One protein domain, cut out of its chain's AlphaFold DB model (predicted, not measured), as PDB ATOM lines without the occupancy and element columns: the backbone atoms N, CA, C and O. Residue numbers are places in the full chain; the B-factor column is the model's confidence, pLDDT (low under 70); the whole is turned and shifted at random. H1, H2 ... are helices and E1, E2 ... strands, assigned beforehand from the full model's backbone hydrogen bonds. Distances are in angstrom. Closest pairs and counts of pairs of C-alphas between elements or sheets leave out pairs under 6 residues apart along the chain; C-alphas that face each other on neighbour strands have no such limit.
ATOM      1  N   LYS A  30       5.253 -46.403 -40.113       86.12
ATOM      2  CA  LYS A  30       5.675 -46.657 -38.726       86.12
ATOM      3  C   LYS A  30       6.779 -47.700 -38.658       86.12
ATOM      4  O   LYS A  30       7.736 -47.540 -37.904       86.12
ATOM      5  N   GLU A  31       6.671 -48.753 -39.460       87.38
ATOM      6  CA  GLU A  31       7.696 -49.795 -39.527       87.38
ATOM      7  C   GLU A  31       8.968 -49.281 -40.210       87.38
ATOM      8  O   GLU A  31      10.073 -49.606 -39.773       87.38
ATOM      9  N   LYS A  32       8.843 -48.383 -41.196       88.44
ATOM     10  CA  LYS A  32       9.992 -47.654 -41.753       88.44
ATOM     11  C   LYS A  32      10.676 -46.768 -40.710       88.44
ATOM     12  O   LYS A  32      11.900 -46.818 -40.604       88.44
ATOM     13  N   ALA A  33       9.922 -46.008 -39.915       90.19
ATOM     14  CA  ALA A  33      10.474 -45.180 -38.839       90.19
ATOM     15  C   ALA A  33      11.226 -46.016 -37.791       90.19
ATOM     16  O   ALA A  33      12.378 -45.719 -37.467       90.19
ATOM     17  N   LYS A  34      10.631 -47.124 -37.327       93.31
ATOM     18  CA  LYS A  34      11.311 -48.071 -36.427       93.31
ATOM     19  C   LYS A  34      12.580 -48.640 -37.049       93.31
ATOM     20  O   LYS A  34      13.603 -48.726 -36.373       93.31
ATOM     21  N   LEU A  35      12.541 -49.021 -38.326       92.88
ATOM     22  CA  LEU A  35      13.702 -49.576 -39.017       92.88
ATOM     23  C   LEU A  35      14.824 -48.536 -39.175       92.88
ATOM     24  O   LEU A  35      15.987 -48.880 -38.961       92.88
ATOM     25  N   ALA A  36      14.491 -47.276 -39.478       94.44
ATOM     26  CA  ALA A  36      15.451 -46.172 -39.547       94.44
ATOM     27  C   ALA A  36      16.168 -45.977 -38.202       94.44
ATOM     28  O   ALA A  36      17.400 -45.933 -38.149       94.44
ATOM     29  N   LEU A  37      15.408 -45.949 -37.105       94.19
ATOM     30  CA  LEU A  37      15.943 -45.830 -35.745       94.19
ATOM     31  C   LEU A  37      16.780 -47.048 -35.343       94.19
ATOM     32  O   LEU A  37      17.874 -46.893 -34.813       94.19
ATOM     33  N   THR A  38      16.323 -48.259 -35.663       94.69
ATOM     34  CA  THR A  38      17.056 -49.509 -35.394       94.69
ATOM     35  C   THR A  38      18.423 -49.512 -36.087       94.69
ATOM     36  O   THR A  38      19.431 -49.891 -35.485       94.69
ATOM     37  N   ARG A  39      18.481 -49.082 -37.355       95.12
ATOM     38  CA  ARG A  39      19.737 -48.972 -38.114       95.12
ATOM     39  C   ARG A  39      20.644 -47.878 -37.562       95.12
ATOM     40  O   ARG A  39      21.839 -48.108 -37.420       95.12
ATOM     41  N   THR A  40      20.065 -46.743 -37.178       94.56
ATOM     42  CA  THR A  40      20.795 -45.642 -36.535       94.56
ATOM     43  C   THR A  40      21.426 -46.097 -35.225       94.56
ATOM     44  O   THR A  40      22.631 -45.959 -35.059       94.56
ATOM     45  N   ALA A  41      20.655 -46.730 -34.334       92.81
ATOM     46  CA  ALA A  41      21.163 -47.276 -33.077       92.81
ATOM     47  C   ALA A  41      22.327 -48.246 -33.313       92.81
ATOM     48  O   ALA A  41      23.356 -48.153 -32.653       92.81
ATOM     49  N   LYS A  42      22.202 -49.137 -34.303       93.56
ATOM     50  CA  LYS A  42      23.263 -50.082 -34.659       93.56
ATOM     51  C   LYS A  42      24.549 -49.385 -35.118       93.56
ATOM     52  O   LYS A  42      25.623 -49.790 -34.677       93.56
ATOM     53  N   ASP A  43      24.448 -48.373 -35.976       94.56
ATOM     54  CA  ASP A  43      25.607 -47.618 -36.475       94.56
ATOM     55  C   ASP A  43      26.267 -46.785 -35.364       94.56
ATOM     56  O   ASP A  43      27.490 -46.656 -35.340       94.56
ATOM     57  N   MET A  44      25.473 -46.307 -34.401       91.88
ATOM     58  CA  MET A  44      25.949 -45.599 -33.209       91.88
ATOM     59  C   MET A  44      26.472 -46.534 -32.101       91.88
ATOM     60  O   MET A  44      27.001 -46.063 -31.096       91.88
ATOM     61  N   GLY A  45      26.334 -47.857 -32.249       92.31
ATOM     62  CA  GLY A  45      26.714 -48.831 -31.218       92.31
ATOM     63  C   GLY A  45      25.772 -48.881 -30.007       92.31
ATOM     64  O   GLY A  45      26.154 -49.385 -28.952       92.31
ATOM     65  N   TRP A  46      24.549 -48.373 -30.144       92.38
ATOM     66  CA  TRP A  46      23.507 -48.367 -29.118       92.38
ATOM     67  C   TRP A  46      22.667 -49.655 -29.130       92.38
ATOM     68  O   TRP A  46      22.639 -50.384 -30.131       92.38
ATOM     69  N   PRO A  47      21.920 -49.946 -28.049       90.25
ATOM     70  CA  PRO A  47      20.881 -50.967 -28.069       90.25
ATOM     71  C   PRO A  47      19.857 -50.702 -29.182       90.25
ATOM     72  O   PRO A  47      19.227 -49.652 -29.236       90.25
ATOM     73  N   ALA A  48      19.642 -51.686 -30.057       87.50
ATOM     74  CA  ALA A  48      18.728 -51.570 -31.200       87.50
ATOM     75  C   ALA A  48      17.231 -51.679 -30.824       87.50
ATOM     76  O   ALA A  48      16.383 -51.880 -31.693       87.50
ATOM     77  N   GLN A  49      16.898 -51.605 -29.533       89.50
ATOM     78  CA  GLN A  49      15.527 -51.698 -29.045       89.50
ATOM     79  C   GLN A  49      14.830 -50.345 -29.205       89.50
ATOM     80  O   GLN A  49      15.128 -49.398 -28.485       89.50
ATOM     81  N   VAL A  50      13.884 -50.272 -30.143       88.94
ATOM     82  CA  VAL A  50      13.048 -49.083 -30.347       88.94
ATOM     83  C   VAL A  50      11.931 -49.068 -29.308       88.94
ATOM     84  O   VAL A  50      11.129 -50.005 -29.246       88.94
ATOM     85  N   PHE A  51      11.845 -48.004 -28.516       88.88
ATOM     86  CA  PHE A  51      10.697 -47.765 -27.642       88.88
ATOM     87  C   PHE A  51       9.620 -46.965 -28.383       88.88
ATOM     88  O   PHE A  51       9.892 -46.267 -29.361       88.88
ATOM     89  N   THR A  52       8.367 -47.123 -27.959       85.94
ATOM     90  CA  THR A  52       7.214 -46.441 -28.556       85.94
ATOM     91  C   THR A  52       6.450 -45.728 -27.458       85.94
ATOM     92  O   THR A  52       5.975 -46.389 -26.541       85.94
ATOM     93  N   SER A  53       6.271 -44.421 -27.607       78.00
ATOM     94  CA  SER A  53       5.397 -43.630 -26.749       78.00
ATOM     95  C   SER A  53       4.186 -43.157 -27.554       78.00
ATOM     96  O   SER A  53       4.304 -42.688 -28.692       78.00
ATOM     97  N   SER A  54       2.996 -43.344 -26.984       61.06
ATOM     98  CA  SER A  54       1.775 -42.704 -27.462       61.06
ATOM     99  C   SER A  54       1.616 -41.399 -26.698       61.06
ATOM    100  O   SER A  54       1.151 -41.412 -25.557       61.06
ATOM    101  N   ASP A  55       2.035 -40.293 -27.303       55.62
ATOM    102  CA  ASP A  55       1.871 -38.987 -26.680       55.62
ATOM    103  C   ASP A  55       0.392 -38.566 -26.743       55.62
ATOM    104  O   ASP A  55      -0.285 -38.758 -27.754       55.62
ATOM    105  N   ALA A  56      -0.147 -38.041 -25.644       44.19
ATOM    106  CA  ALA A  56      -1.566 -37.682 -25.555       44.19
ATOM    107  C   ALA A  56      -1.881 -36.361 -26.281       44.19
ATOM    108  O   ALA A  56      -3.035 -36.109 -26.634       44.19
ATOM    109  N   GLU A  57      -0.866 -35.519 -26.488       45.50
ATOM    110  CA  GLU A  57      -1.013 -34.155 -27.004       45.50
ATOM    111  C   GLU A  57      -0.859 -34.089 -28.535       45.50
ATOM    112  O   GLU A  57      -1.631 -33.416 -29.222       45.50
ATOM    113  N   TYR A  58       0.037 -34.901 -29.096       50.03
ATOM    114  CA  TYR A  58       0.166 -35.122 -30.534       50.03
ATOM    115  C   TYR A  58      -0.489 -36.459 -30.855       50.03
ATOM    116  O   TYR A  58       0.057 -37.497 -30.514       50.03
ATOM    117  N   ARG A  59      -1.646 -36.472 -31.533       57.59
ATOM    118  CA  ARG A  59      -2.383 -37.699 -31.934       57.59
ATOM    119  C   ARG A  59      -1.595 -38.686 -32.843       57.59
ATOM    120  O   ARG A  59      -2.207 -39.536 -33.487       57.59
ATOM    121  N   GLY A  60      -0.272 -38.557 -32.941       66.06
ATOM    122  CA  GLY A  60       0.654 -39.447 -33.635       66.06
ATOM    123  C   GLY A  60       1.356 -40.447 -32.708       66.06
ATOM    124  O   GLY A  60       1.059 -40.553 -31.520       66.06
ATOM    125  N   LYS A  61       2.282 -41.228 -33.273       81.19
ATOM    126  CA  LYS A  61       3.140 -42.158 -32.516       81.19
ATOM    127  C   LYS A  61       4.586 -41.688 -32.581       81.19
ATOM    128  O   LYS A  61       5.076 -41.411 -33.674       81.19
ATOM    129  N   THR A  62       5.262 -41.683 -31.437       84.62
ATOM    130  CA  THR A  62       6.687 -41.353 -31.348       84.62
ATOM    131  C   THR A  62       7.490 -42.616 -31.096       84.62
ATOM    132  O   THR A  62       7.148 -43.440 -30.244       84.62
ATOM    133  N   PHE A  63       8.565 -42.769 -31.856       88.62
ATOM    134  CA  PHE A  63       9.520 -43.862 -31.747       88.62
ATOM    135  C   PHE A  63      10.876 -43.283 -31.365       88.62
ATOM    136  O   PHE A  63      11.238 -42.216 -31.858       88.62
ATOM    137  N   GLY A  64      11.634 -43.984 -30.527       89.69
ATOM    138  CA  GLY A  64      12.957 -43.520 -30.121       89.69
ATOM    139  C   GLY A  64      13.952 -44.643 -29.876       89.69
ATOM    140  O   GLY A  64      13.575 -45.797 -29.650       89.69
ATOM    141  N   VAL A  65      15.233 -44.285 -29.947       89.75
ATOM    142  CA  VAL A  65      16.382 -45.097 -29.526       89.75
ATOM    143  C   VAL A  65      17.384 -44.206 -28.802       89.75
ATOM    144  O   VAL A  65      17.574 -43.048 -29.169       89.75
ATOM    145  N   ASN A  66      18.058 -44.762 -27.801       88.19
ATOM    146  CA  ASN A  66      19.138 -44.093 -27.084       88.19
ATOM    147  C   ASN A  66      20.212 -45.097 -26.662       88.19
ATOM    148  O   ASN A  66      20.043 -46.309 -26.810       88.19
ATOM    149  N   MET A  67      21.319 -44.590 -26.120       86.56
ATOM    150  CA  MET A  67      22.470 -45.407 -25.724       86.56
ATOM    151  C   MET A  67      22.173 -46.413 -24.597       86.56
ATOM    152  O   MET A  67      22.924 -47.372 -24.426       86.56
ATOM    153  N   TYR A  68      21.068 -46.239 -23.866       85.50
ATOM    154  CA  TYR A  68      20.680 -47.090 -22.737       85.50
ATOM    155  C   TYR A  68      19.584 -48.108 -23.080       85.50
ATOM    156  O   TYR A  68      19.378 -49.061 -22.327       85.50
ATOM    157  N   GLY A  69      18.891 -47.941 -24.211       80.50
ATOM    158  CA  GLY A  69      17.765 -48.781 -24.623       80.50
ATOM    159  C   GLY A  69      16.521 -48.630 -23.737       80.50
ATOM    160  O   GLY A  69      15.784 -49.599 -23.567       80.50
ATOM    161  N   GLN A  70      16.306 -47.457 -23.131       78.50
ATOM    162  CA  GLN A  70      15.217 -47.210 -22.172       78.50
ATOM    163  C   GLN A  70      14.370 -45.995 -22.566       78.50
ATOM    164  O   GLN A  70      14.884 -45.036 -23.122       78.50
ATOM    165  N   GLU A  71      13.077 -46.008 -22.235       69.44
ATOM    166  CA  GLU A  71      12.115 -44.940 -22.579       69.44
ATOM    167  C   GLU A  71      12.281 -43.653 -21.739       69.44
ATOM    168  O   GLU A  71      11.743 -42.610 -22.088       69.44
ATOM    169  N   ALA A  72      13.017 -43.712 -20.622       57.19
ATOM    170  CA  ALA A  72      13.008 -42.675 -19.586       57.19
ATOM    171  C   ALA A  72      13.967 -41.488 -19.807       57.19
ATOM    172  O   ALA A  72      13.955 -40.566 -18.991       57.19
ATOM    173  N   GLU A  73      14.780 -41.486 -20.865       62.41
ATOM    174  CA  GLU A  73      15.771 -40.430 -21.105       62.41
ATOM    175  C   GLU A  73      15.546 -39.696 -22.426       62.41
ATOM    176  O   GLU A  73      15.149 -40.281 -23.435       62.41
ATOM    177  N   VAL A  74      15.795 -38.387 -22.379       63.38
ATOM    178  CA  VAL A  74      15.456 -37.406 -23.426       63.38
ATOM    179  C   VAL A  74      16.605 -37.239 -24.428       63.38
ATOM    180  O   VAL A  74      16.474 -36.521 -25.419       63.38
ATOM    181  N   ASP A  75      17.697 -37.969 -24.207       79.00
ATOM    182  CA  ASP A  75      18.889 -37.984 -25.039       79.00
ATOM    183  C   ASP A  75      18.846 -39.171 -25.996       79.00
ATOM    184  O   ASP A  75      18.730 -40.324 -25.573       79.00
ATOM    185  N   GLY A  76      18.913 -38.910 -27.300       86.31
ATOM    186  CA  GLY A  76      18.837 -39.955 -28.314       86.31
ATOM    187  C   GLY A  76      18.282 -39.476 -29.647       86.31
ATOM    188  O   GLY A  76      18.273 -38.290 -29.964       86.31
ATOM    189  N   ALA A  77      17.832 -40.431 -30.455       89.38
ATOM    190  CA  ALA A  77      17.210 -40.187 -31.748       89.38
ATOM    191  C   ALA A  77      15.727 -40.551 -31.688       89.38
ATOM    192  O   ALA A  77      15.373 -41.657 -31.275       89.38
ATOM    193  N   PHE A  78      14.875 -39.644 -32.155       91.00
ATOM    194  CA  PHE A  78      13.425 -39.774 -32.113       91.00
ATOM    195  C   PHE A  78      12.809 -39.457 -33.476       91.00
ATOM    196  O   PHE A  78      13.244 -38.539 -34.175       91.00
ATOM    197  N   ILE A  79      11.768 -40.206 -33.837       87.06
ATOM    198  CA  ILE A  79      10.897 -39.924 -34.982       87.06
ATOM    199  C   ILE A  79       9.454 -39.912 -34.482       87.06
ATOM    200  O   ILE A  79       8.940 -40.940 -34.035       87.06
ATOM    201  N   ALA A  80       8.786 -38.771 -34.602       86.25
ATOM    202  CA  ALA A  80       7.345 -38.660 -34.432       86.25
ATOM    203  C   ALA A  80       6.656 -38.757 -35.799       86.25
ATOM    204  O   ALA A  80       6.978 -37.999 -36.712       86.25
ATOM    205  N   VAL A  81       5.710 -39.692 -35.928       83.88
ATOM    206  CA  VAL A  81       4.850 -39.856 -37.111       83.88
ATOM    207  C   VAL A  81       3.508 -39.188 -36.809       83.88
ATOM    208  O   VAL A  81       2.710 -39.717 -36.027       83.88
ATOM    209  N   VAL A  82       3.299 -38.002 -37.378       81.06
ATOM    210  CA  VAL A  82       2.222 -37.031 -37.091       81.06
ATOM    211  C   VAL A  82       1.718 -36.403 -38.398       81.06
ATOM    212  O   VAL A  82       2.283 -36.635 -39.447       81.06
ATOM    213  N   THR A  83       0.675 -35.574 -38.403       76.56
ATOM    214  CA  THR A  83       0.321 -34.840 -39.642       76.56
ATOM    215  C   THR A  83       1.401 -33.813 -40.031       76.56
ATOM    216  O   THR A  83       2.118 -33.325 -39.162       76.56
ATOM    217  N   GLU A  84       1.504 -33.429 -41.312       81.00
ATOM    218  CA  GLU A  84       2.486 -32.413 -41.758       81.00
ATOM    219  C   GLU A  84       2.329 -31.078 -41.008       81.00
ATOM    220  O   GLU A  84       3.315 -30.441 -40.639       81.00
ATOM    221  N   GLU A  85       1.089 -30.676 -40.721       75.94
ATOM    222  CA  GLU A  85       0.791 -29.490 -39.912       75.94
ATOM    223  C   GLU A  85       1.337 -29.627 -38.482       75.94
ATOM    224  O   GLU A  85       1.977 -28.710 -37.973       75.94
ATOM    225  N   GLN A  86       1.156 -30.792 -37.855       76.62
ATOM    226  CA  GLN A  86       1.685 -31.070 -36.516       76.62
ATOM    227  C   GLN A  86       3.214 -31.139 -36.490       76.62
ATOM    228  O   GLN A  86       3.819 -30.640 -35.544       76.62
ATOM    229  N   ALA A  87       3.845 -31.719 -37.515       78.75
ATOM    230  CA  ALA A  87       5.301 -31.757 -37.622       78.75
ATOM    231  C   ALA A  87       5.873 -30.331 -37.666       78.75
ATOM    232  O   ALA A  87       6.764 -30.000 -36.881       78.75
ATOM    233  N   ARG A  88       5.305 -29.462 -38.516       81.31
ATOM    234  CA  ARG A  88       5.690 -28.042 -38.598       81.31
ATOM    235  C   ARG A  88       5.430 -27.297 -37.296       81.31
ATOM    236  O   ARG A  88       6.317 -26.587 -36.835       81.31
ATOM    237  N   SER A  89       4.269 -27.521 -36.679       76.69
ATOM    238  CA  SER A  89       3.931 -26.933 -35.382       76.69
ATOM    239  C   SER A  89       4.951 -27.307 -34.303       76.69
ATOM    240  O   SER A  89       5.275 -26.466 -33.472       76.69
ATOM    241  N   GLY A  90       5.528 -28.513 -34.346       76.81
ATOM    242  CA  GLY A  90       6.621 -28.902 -33.452       76.81
ATOM    243  C   GLY A  90       7.866 -28.014 -33.585       76.81
ATOM    244  O   GLY A  90       8.447 -27.625 -32.573       76.81
ATOM    245  N   LEU A  91       8.253 -27.633 -34.809       80.69
ATOM    246  CA  LEU A  91       9.340 -26.668 -35.024       80.69
ATOM    247  C   LEU A  91       8.936 -25.246 -34.628       80.69
ATOM    248  O   LEU A  91       9.755 -24.533 -34.056       80.69
ATOM    249  N   ASP A  92       7.691 -24.845 -34.890       81.62
ATOM    250  CA  ASP A  92       7.191 -23.521 -34.507       81.62
ATOM    251  C   ASP A  92       7.230 -23.345 -32.979       81.62
ATOM    252  O   ASP A  92       7.675 -22.311 -32.491       81.62
ATOM    253  N   VAL A  93       6.875 -24.381 -32.207       75.25
ATOM    254  CA  VAL A  93       6.997 -24.374 -30.739       75.25
ATOM    255  C   VAL A  93       8.451 -24.175 -30.310       75.25
ATOM    256  O   VAL A  93       8.733 -23.381 -29.413       75.25
ATOM    257  N   LEU A  94       9.400 -24.869 -30.933       77.88
ATOM    258  CA  LEU A  94      10.821 -24.704 -30.628       77.88
ATOM    259  C   LEU A  94      11.319 -23.287 -30.986       77.88
ATOM    260  O   LEU A  94      12.057 -22.681 -30.207       77.88
ATOM    261  N   GLU A  95      10.865 -22.724 -32.106       81.75
ATOM    262  CA  GLU A  95      11.155 -21.345 -32.521       81.75
ATOM    263  C   GLU A  95      10.573 -20.311 -31.538       81.75
ATOM    264  O   GLU A  95      11.277 -19.398 -31.101       81.75
ATOM    265  N   GLU A  96       9.328 -20.496 -31.089       76.56
ATOM    266  CA  GLU A  96       8.681 -19.667 -30.062       76.56
ATOM    267  C   GLU A  96       9.421 -19.694 -28.716       76.56
ATOM    268  O   GLU A  96       9.402 -18.712 -27.968       76.56
ATOM    269  N   ASN A  97      10.118 -20.792 -28.408       69.19
ATOM    270  CA  ASN A  97      10.971 -20.918 -27.224       69.19
ATOM    271  C   ASN A  97      12.388 -20.338 -27.433       69.19
ATOM    272  O   ASN A  97      13.262 -20.521 -26.588       69.19
ATOM    273  N   GLY A  98      12.600 -19.562 -28.502       71.88
ATOM    274  CA  GLY A  98      13.811 -18.771 -28.734       71.88
ATOM    275  C   GLY A  98      14.863 -19.453 -29.607       71.88
ATOM    276  O   GLY A  98      15.979 -18.937 -29.722       71.88
ATOM    277  N   LEU A  99      14.533 -20.592 -30.224       81.88
ATOM    278  CA  LEU A  99      15.438 -21.292 -31.132       81.88
ATOM    279  C   LEU A  99      15.344 -20.734 -32.549       81.88
ATOM    280  O   LEU A  99      14.310 -20.239 -32.983       81.88
ATOM    281  N   ARG A 100      16.451 -20.784 -33.291       83.75
ATOM    282  CA  ARG A 100      16.497 -20.234 -34.649       83.75
ATOM    283  C   ARG A 100      16.140 -21.295 -35.677       83.75
ATOM    284  O   ARG A 100      16.801 -22.330 -35.758       83.75
ATOM    285  N   ARG A 101      15.154 -20.982 -36.520       89.00
ATOM    286  CA  ARG A 101      14.834 -21.770 -37.709       89.00
ATOM    287  C   ARG A 101      15.989 -21.711 -38.714       89.00
ATOM    288  O   ARG A 101      16.570 -20.656 -38.969       89.00
ATOM    289  N   THR A 102      16.328 -22.859 -39.275       93.19
ATOM    290  CA  THR A 102      17.414 -23.078 -40.233       93.19
ATOM    291  C   THR A 102      17.022 -24.209 -41.187       93.19
ATOM    292  O   THR A 102      15.850 -24.568 -41.287       93.19
ATOM    293  N   THR A 103      17.992 -24.777 -41.903       90.56
ATOM    294  CA  THR A 103      17.795 -25.989 -42.696       90.56
ATOM    295  C   THR A 103      18.797 -27.079 -42.327       90.56
ATOM    296  O   THR A 103      19.958 -26.799 -42.022       90.56
ATOM    297  N   PHE A 104      18.355 -28.336 -42.382       92.19
ATOM    298  CA  PHE A 104      19.197 -29.524 -42.245       92.19
ATOM    299  C   PHE A 104      18.937 -30.441 -43.439       92.19
ATOM    300  O   PHE A 104      17.806 -30.859 -43.674       92.19
ATOM    301  N   GLN A 105      19.973 -30.702 -44.242       91.44
ATOM    302  CA  GLN A 105      19.879 -31.528 -45.458       91.44
ATOM    303  C   GLN A 105      18.763 -31.093 -46.436       91.44
ATOM    304  O   GLN A 105      18.172 -31.913 -47.132       91.44
ATOM    305  N   GLY A 106      18.476 -29.787 -46.498       85.38
ATOM    306  CA  GLY A 106      17.452 -29.214 -47.381       85.38
ATOM    307  C   GLY A 106      16.031 -29.173 -46.808       85.38
ATOM    308  O   GLY A 106      15.137 -28.690 -47.498       85.38
ATOM    309  N   TYR A 107      15.826 -29.621 -45.567       89.88
ATOM    310  CA  TYR A 107      14.541 -29.567 -44.864       89.88
ATOM    311  C   TYR A 107      14.525 -28.469 -43.799       89.88
ATOM    312  O   TYR A 107      15.579 -28.135 -43.256       89.88
ATOM    313  N   ASP A 108      13.336 -27.942 -43.486       90.81
ATOM    314  CA  ASP A 108      13.137 -27.013 -42.368       90.81
ATOM    315  C   ASP A 108      13.589 -27.667 -41.061       90.81
ATOM    316  O   ASP A 108      13.222 -28.808 -40.758       90.81
ATOM    317  N   ALA A 109      14.413 -26.942 -40.308       93.56
ATOM    318  CA  ALA A 109      15.091 -27.478 -39.142       93.56
ATOM    319  C   ALA A 109      15.348 -26.425 -38.066       93.56
ATOM    320  O   ALA A 109      15.267 -25.220 -38.300       93.56
ATOM    321  N   ILE A 110      15.729 -26.906 -36.892       90.50
ATOM    322  CA  ILE A 110      16.342 -26.160 -35.802       90.50
ATOM    323  C   ILE A 110      17.615 -26.910 -35.432       90.50
ATOM    324  O   ILE A 110      17.594 -28.121 -35.212       90.50
ATOM    325  N   ILE A 111      18.730 -26.187 -35.403       89.56
ATOM    326  CA  ILE A 111      20.026 -26.711 -34.979       89.56
ATOM    327  C   ILE A 111      20.483 -25.829 -33.830       89.56
ATOM    328  O   ILE A 111      20.609 -24.617 -34.001       89.56
ATOM    329  N   MET A 112      20.711 -26.454 -32.685       85.69
ATOM    330  CA  MET A 112      21.395 -25.871 -31.547       85.69
ATOM    331  C   MET A 112      22.722 -26.583 -31.375       85.69
ATOM    332  O   MET A 112      22.738 -27.809 -31.269       85.69
ATOM    333  N   SER A 113      23.812 -25.830 -31.343       82.56
ATOM    334  CA  SER A 113      25.120 -26.386 -30.994       82.56
ATOM    335  C   SER A 113      25.311 -26.416 -29.482       82.56
ATOM    336  O   SER A 113      24.732 -25.606 -28.751       82.56
ATOM    337  N   GLU A 114      26.152 -27.325 -29.001       78.75
ATOM    338  CA  GLU A 114      26.543 -27.349 -27.595       78.75
ATOM    339  C   GLU A 114      27.115 -26.000 -27.136       78.75
ATOM    340  O   GLU A 114      27.878 -25.327 -27.837       78.75
ATOM    341  N   GLY A 115      26.703 -25.582 -25.938       72.81
ATOM    342  CA  GLY A 115      27.115 -24.315 -25.341       72.81
ATOM    343  C   GLY A 115      26.415 -23.080 -25.916       72.81
ATOM    344  O   GLY A 115      26.627 -21.976 -25.402       72.81
ATOM    345  N   GLY A 158      23.394 -29.730 -27.441       81.94
ATOM    346  CA  GLY A 158      23.321 -30.030 -28.868       81.94
ATOM    347  C   GLY A 158      21.984 -30.673 -29.236       81.94
ATOM    348  O   GLY A 158      21.596 -31.724 -28.719       81.94
ATOM    349  N   THR A 159      21.225 -30.035 -30.123       87.00
ATOM    350  CA  THR A 159      19.925 -30.548 -30.583       87.00
ATOM    351  C   THR A 159      19.737 -30.264 -32.061       87.00
ATOM    352  O   THR A 159      19.877 -29.131 -32.516       87.00
ATOM    353  N   VAL A 160      19.364 -31.294 -32.812       90.12
ATOM    354  CA  VAL A 160      18.995 -31.186 -34.220       90.12
ATOM    355  C   VAL A 160      17.572 -31.698 -34.371       90.12
ATOM    356  O   VAL A 160      17.308 -32.882 -34.179       90.12
ATOM    357  N   ALA A 161      16.654 -30.810 -34.733       91.44
ATOM    358  CA  ALA A 161      15.286 -31.166 -35.074       91.44
ATOM    359  C   ALA A 161      14.995 -30.758 -36.516       91.44
ATOM    360  O   ALA A 161      15.352 -29.658 -36.927       91.44
ATOM    361  N   TRP A 162      14.353 -31.616 -37.300       94.50
ATOM    362  CA  TRP A 162      13.920 -31.271 -38.655       94.50
ATOM    363  C   TRP A 162      12.622 -31.978 -39.010       94.50
ATOM    364  O   TRP A 162      12.258 -32.986 -38.404       94.50
ATOM    365  N   THR A 163      11.922 -31.451 -40.008       90.06
ATOM    366  CA  THR A 163      10.651 -32.022 -40.468       90.06
ATOM    367  C   THR A 163      10.709 -32.383 -41.937       90.06
ATOM    368  O   THR A 163      11.204 -31.601 -42.748       90.06
ATOM    369  N   CYS A 164      10.133 -33.523 -42.305       86.19
ATOM    370  CA  CYS A 164       9.853 -33.849 -43.698       86.19
ATOM    371  C   CYS A 164       8.505 -34.579 -43.796       86.19
ATOM    372  O   CYS A 164       8.316 -35.631 -43.194       86.19
ATOM    373  N   GLY A 165       7.543 -34.011 -44.532       81.75
ATOM    374  CA  GLY A 165       6.193 -34.575 -44.640       81.75
ATOM    375  C   GLY A 165       5.526 -34.778 -43.274       81.75
ATOM    376  O   GLY A 165       5.403 -33.841 -42.494       81.75
ATOM    377  N   GLU A 166       5.116 -36.014 -42.992       85.06
ATOM    378  CA  GLU A 166       4.449 -36.442 -41.751       85.06
ATOM    379  C   GLU A 166       5.420 -36.787 -40.598       85.06
ATOM    380  O   GLU A 166       5.023 -37.324 -39.565       85.06
ATOM    381  N   TYR A 167       6.714 -36.501 -40.763       89.94
ATOM    382  CA  TYR A 167       7.745 -36.873 -39.802       89.94
ATOM    383  C   TYR A 167       8.389 -35.642 -39.166       89.94
ATOM    384  O   TYR A 167       8.876 -34.746 -39.863       89.94
ATOM    385  N   LEU A 168       8.454 -35.644 -37.836       90.94
ATOM    386  CA  LEU A 168       9.307 -34.765 -37.041       90.94
ATOM    387  C   LEU A 168      10.437 -35.607 -36.446       90.94
ATOM    388  O   LEU A 168      10.193 -36.550 -35.693       90.94
ATOM    389  N   PHE A 169      11.670 -35.266 -36.796       92.69
ATOM    390  CA  PHE A 169      12.876 -35.899 -36.279       92.69
ATOM    391  C   PHE A 169      13.460 -35.006 -35.202       92.69
ATOM    392  O   PHE A 169      13.561 -33.795 -35.401       92.69
ATOM    393  N   ILE A 170      13.854 -35.599 -34.082       90.62
ATOM    394  CA  ILE A 170      14.527 -34.894 -32.991       90.62
ATOM    395  C   ILE A 170      15.721 -35.736 -32.575       90.62
ATOM    396  O   ILE A 170      15.599 -36.940 -32.350       90.62
ATOM    397  N   VAL A 171      16.882 -35.103 -32.504       90.75
ATOM    398  CA  VAL A 171      18.132 -35.722 -32.089       90.75
ATOM    399  C   VAL A 171      18.793 -34.844 -31.040       90.75
ATOM    400  O   VAL A 171      18.997 -33.654 -31.272       90.75
ATOM    401  N   SER A 172      19.162 -35.447 -29.920       87.81
ATOM    402  CA  SER A 172      19.889 -34.832 -28.806       87.81
ATOM    403  C   SER A 172      21.115 -35.683 -28.456       87.81
ATOM    404  O   SER A 172      21.073 -36.914 -28.557       87.81
ATOM    405  N   SER A 173      22.232 -35.037 -28.105       80.75
ATOM    406  CA  SER A 173      23.465 -35.726 -27.696       80.75
ATOM    407  C   SER A 173      23.484 -35.939 -26.176       80.75
ATOM    408  O   SER A 173      23.304 -34.967 -25.451       80.75
ATOM    409  N   PRO A 174      23.752 -37.162 -25.681       68.50
ATOM    410  CA  PRO A 174      23.933 -37.423 -24.248       68.50
ATOM    411  C   PRO A 174      25.321 -37.017 -23.708       68.50
ATOM    412  O   PRO A 174      25.508 -36.946 -22.495       68.50
ATOM    413  N   ASP A 175      26.305 -36.792 -24.586       67.50
ATOM    414  CA  ASP A 175      27.712 -36.579 -24.213       67.50
ATOM    415  C   ASP A 175      28.123 -35.092 -24.278       67.50
ATOM    416  O   ASP A 175      27.630 -34.362 -25.138       67.50
ATOM    417  N   GLU A 176      29.093 -34.683 -23.439       64.62
ATOM    418  CA  GLU A 176      29.728 -33.335 -23.387       64.62
ATOM    419  C   GLU A 176      30.572 -32.966 -24.643       64.62
ATOM    420  O   GLU A 176      31.345 -32.014 -24.606       64.62
ATOM    421  N   ASP A 177      30.497 -33.755 -25.724       66.56
ATOM    422  CA  ASP A 177      31.318 -33.609 -26.943       66.56
ATOM    423  C   ASP A 177      30.466 -33.345 -28.221       66.56
ATOM    424  O   ASP A 177      30.921 -33.607 -29.335       66.56
ATOM    425  N   ASP A 178      29.223 -32.861 -28.083       71.31
ATOM    426  CA  ASP A 178      28.212 -32.604 -29.138       71.31
ATOM    427  C   ASP A 178      28.238 -33.554 -30.354       71.31
ATOM    428  O   ASP A 178      28.566 -33.180 -31.487       71.31
ATOM    429  N   ASN A 179      27.806 -34.803 -30.163       85.62
ATOM    430  CA  ASN A 179      27.644 -35.750 -31.271       85.62
ATOM    431  C   ASN A 179      26.276 -35.639 -31.976       85.62
ATOM    432  O   ASN A 179      25.953 -36.473 -32.832       85.62
ATOM    433  N   SER A 180      25.469 -34.615 -31.667       88.50
ATOM    434  CA  SER A 180      24.081 -34.496 -32.140       88.50
ATOM    435  C   SER A 180      23.993 -34.425 -33.669       88.50
ATOM    436  O   SER A 180      23.174 -35.113 -34.284       88.50
ATOM    437  N   ILE A 181      24.906 -33.692 -34.318       91.31
ATOM    438  CA  ILE A 181      24.977 -33.604 -35.785       91.31
ATOM    439  C   ILE A 181      25.324 -34.958 -36.411       91.31
ATOM    440  O   ILE A 181      24.759 -35.307 -37.449       91.31
ATOM    441  N   HIS A 182      26.223 -35.739 -35.807       92.44
ATOM    442  CA  HIS A 182      26.600 -37.049 -36.342       92.44
ATOM    443  C   HIS A 182      25.443 -38.051 -36.251       92.44
ATOM    444  O   HIS A 182      25.153 -38.758 -37.222       92.44
ATOM    445  N   ILE A 183      24.733 -38.061 -35.119       92.81
ATOM    446  CA  ILE A 183      23.528 -38.876 -34.934       92.81
ATOM    447  C   ILE A 183      22.454 -38.447 -35.945       92.81
ATOM    448  O   ILE A 183      21.883 -39.296 -36.627       92.81
ATOM    449  N   ALA A 184      22.230 -37.140 -36.117       93.44
ATOM    450  CA  ALA A 184      21.248 -36.607 -37.060       93.44
ATOM    451  C   ALA A 184      21.582 -36.947 -38.517       93.44
ATOM    452  O   ALA A 184      20.698 -37.339 -39.273       93.44
ATOM    453  N   GLN A 185      22.855 -36.868 -38.917       95.19
ATOM    454  CA  GLN A 185      23.302 -37.284 -40.252       95.19
ATOM    455  C   GLN A 185      23.095 -38.784 -40.481       95.19
ATOM    456  O   GLN A 185      22.677 -39.189 -41.567       95.19
ATOM    457  N   THR A 186      23.361 -39.604 -39.463       95.19
ATOM    458  CA  THR A 186      23.169 -41.058 -39.525       95.19
ATOM    459  C   THR A 186      21.686 -41.405 -39.637       95.19
ATOM    460  O   THR A 186      21.301 -42.169 -40.523       95.19
ATOM    461  N   LEU A 187      20.837 -40.781 -38.818       95.06
ATOM    462  CA  LEU A 187      19.387 -40.950 -38.881       95.06
ATOM    463  C   LEU A 187      18.822 -40.483 -40.222       95.06
ATOM    464  O   LEU A 187      18.031 -41.200 -40.831       95.06
ATOM    465  N   PHE A 188      19.265 -39.323 -40.711       94.75
ATOM    466  CA  PHE A 188      18.866 -38.795 -42.010       94.75
ATOM    467  C   PHE A 188      19.218 -39.759 -43.143       94.75
ATOM    468  O   PHE A 188      18.363 -40.061 -43.968       94.75
ATOM    469  N   LYS A 189      20.442 -40.298 -43.158       94.94
ATOM    470  CA  LYS A 189      20.870 -41.288 -44.153       94.94
ATOM    471  C   LYS A 189      19.940 -42.506 -44.171       94.94
ATOM    472  O   LYS A 189      19.492 -42.909 -45.239       94.94
ATOM    473  N   HIS A 190      19.624 -43.078 -43.008       94.88
ATOM    474  CA  HIS A 190      18.725 -44.239 -42.931       94.88
ATOM    475  C   HIS A 190      17.285 -43.887 -43.305       94.88
ATOM    476  O   HIS A 190      16.604 -44.686 -43.947       94.88
ATOM    477  N   ALA A 191      16.821 -42.691 -42.939       91.19
ATOM    478  CA  ALA A 191      15.510 -42.188 -43.325       91.19
ATOM    479  C   ALA A 191      15.400 -41.971 -44.848       91.19
ATOM    480  O   ALA A 191      14.369 -42.297 -45.436       91.19
ATOM    481  N   ASP A 192      16.462 -41.482 -45.490       89.75
ATOM    482  CA  ASP A 192      16.560 -41.289 -46.942       89.75
ATOM    483  C   ASP A 192      16.609 -42.630 -47.691       89.75
ATOM    484  O   ASP A 192      15.816 -42.863 -48.603       89.75
ATOM    485  N   GLU A 193      17.427 -43.586 -47.229       89.19
ATOM    486  CA  GLU A 193      17.466 -44.959 -47.768       89.19
ATOM    487  C   GLU A 193      16.092 -45.655 -47.713       89.19
ATOM    488  O   GLU A 193      15.749 -46.455 -48.588       89.19
ATOM    489  N   LEU A 194      15.293 -45.350 -46.686       87.31
ATOM    490  CA  LEU A 194      13.940 -45.875 -46.483       87.31
ATOM    491  C   LEU A 194      12.841 -44.988 -47.092       87.31
ATOM    492  O   LEU A 194      11.658 -45.363 -47.064       87.31
ATOM    493  N   LYS A 195      13.225 -43.854 -47.692       85.31
ATOM    494  CA  LYS A 195      12.345 -42.891 -48.363       85.31
ATOM    495  C   LYS A 195      11.251 -42.338 -47.441       85.31
ATOM    496  O   LYS A 195      10.111 -42.193 -47.873       85.31
TER     497      LYS A 195
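This is residues 30 to 115 and 158 to 195 of the 779 residues of the protein "Carboxypeptidase regulatory-like domain-containing protein" of Candidatus Altiarchaeales archaeon (UniProt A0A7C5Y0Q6). A strongly twisted antiparallel sheet of seven strands makes the middle of this domain, with helices H1 and H3 packed on one face and helix H2 alone on the other. H1 covers the E2 and E3 part of the sheet and H3 the E7 and E6 part, while H2 covers E6 and E5 from the opposite face. The printed part has 124 residues, with three named helices and seven named strands in the order H1 E1 E2 E3 H2 E4 E5 E6 E7 H3, and its class is mixed, helices and strands. Across the sheet the strands stand in the order E1, E2, E3, E7, E6, E5, E4. The whole is compact and rounded, with a radius of gyration of the C-alphas of 13.2 A and spans of 33 by 33 by 28 A.

Find C-alpha 30 at (5.675, -46.657, -38.726); from there H1, residues 30 to 43, runs 20.1 A to C-alpha 43. Next come the short strands E1, residues 51 to 53, and E2, residues 61 to 65, then E3, residues 76 to 81, which is 16.5 A long. H2, residues 84 to 96, begins at C-alpha 84 at (2.486, -32.413, -41.758) and is 18.4 A long. E4 takes residues 101 to 104 and E5 residues 107 to 112, 15.4 A long. After the cut, read E6 at residues 159 to 164, 16.9 A, and E7 at residues 167 to 172, 16.5 A. H3, residues 180 to 193, runs 19.9 A and ends at C-alpha 193 at (17.466, -44.959, -47.768).

Begin with the sheet, whose edge strands are E1 and E4. E1, E2 and E3 form a meander, each strand the antiparallel neighbour of the one before; look for N 53 and O 62 at 2.9 A, and for N 63 and O 79 at 2.9 A. E3 and E7 are antiparallel at 167 degrees, with N 78 and O 170 at 2.8 A. The hairpin of E6 and E7 has N 160 and O 171 at 2.8 A, E6 and E5 have N 110 and O 161 at 2.8 A, and the hairpin of E4 and E5 has N 102 and O 109 at 2.8 A, each pair within hydrogen-bond range. The sheet and its helices make three layers, helices on both faces of a sheet: H1 and H3 lie on the same face, H2 on the opposite face. H1 lies over E2 and E3 at a height over the sheet of 8.9 A; its closest C-alphas to E2 are those of Leu 37 and Val 65, 6.3 A. H3 lies over E7 and E6 at a height of 8.8 A, and the closest C-alphas of H3 and E7 are those of Ser 180 and Ser 172, 5.4 A. H1 and H3 touch, closest at the C-alphas of Ala 36 and His 190, 5.1 A, at a steep tilt of 50 degrees, opposite ways. H2 lies over E6 and E5 at a height of 8.1 A, and only just not over E7, on which 2 of its 13 C-alphas fall. H2 is apart from H1 and from H3. In H1, H2 and H3 every O i to N i+4 pair is within hydrogen-bond range.

The two C-alphas farthest apart are those of Glu 31 and Gly 115, 35.0 A. Residues 116 to 157 are not printed, and C-alphas 115 and 158 are 7.7 A apart across that cut. Of the links that are printed whole, none is long. The mean pLDDT of the printed part is 83.7; look for values under 70 at residues 54 to 60, 71 to 74, 97 and 174 to 177.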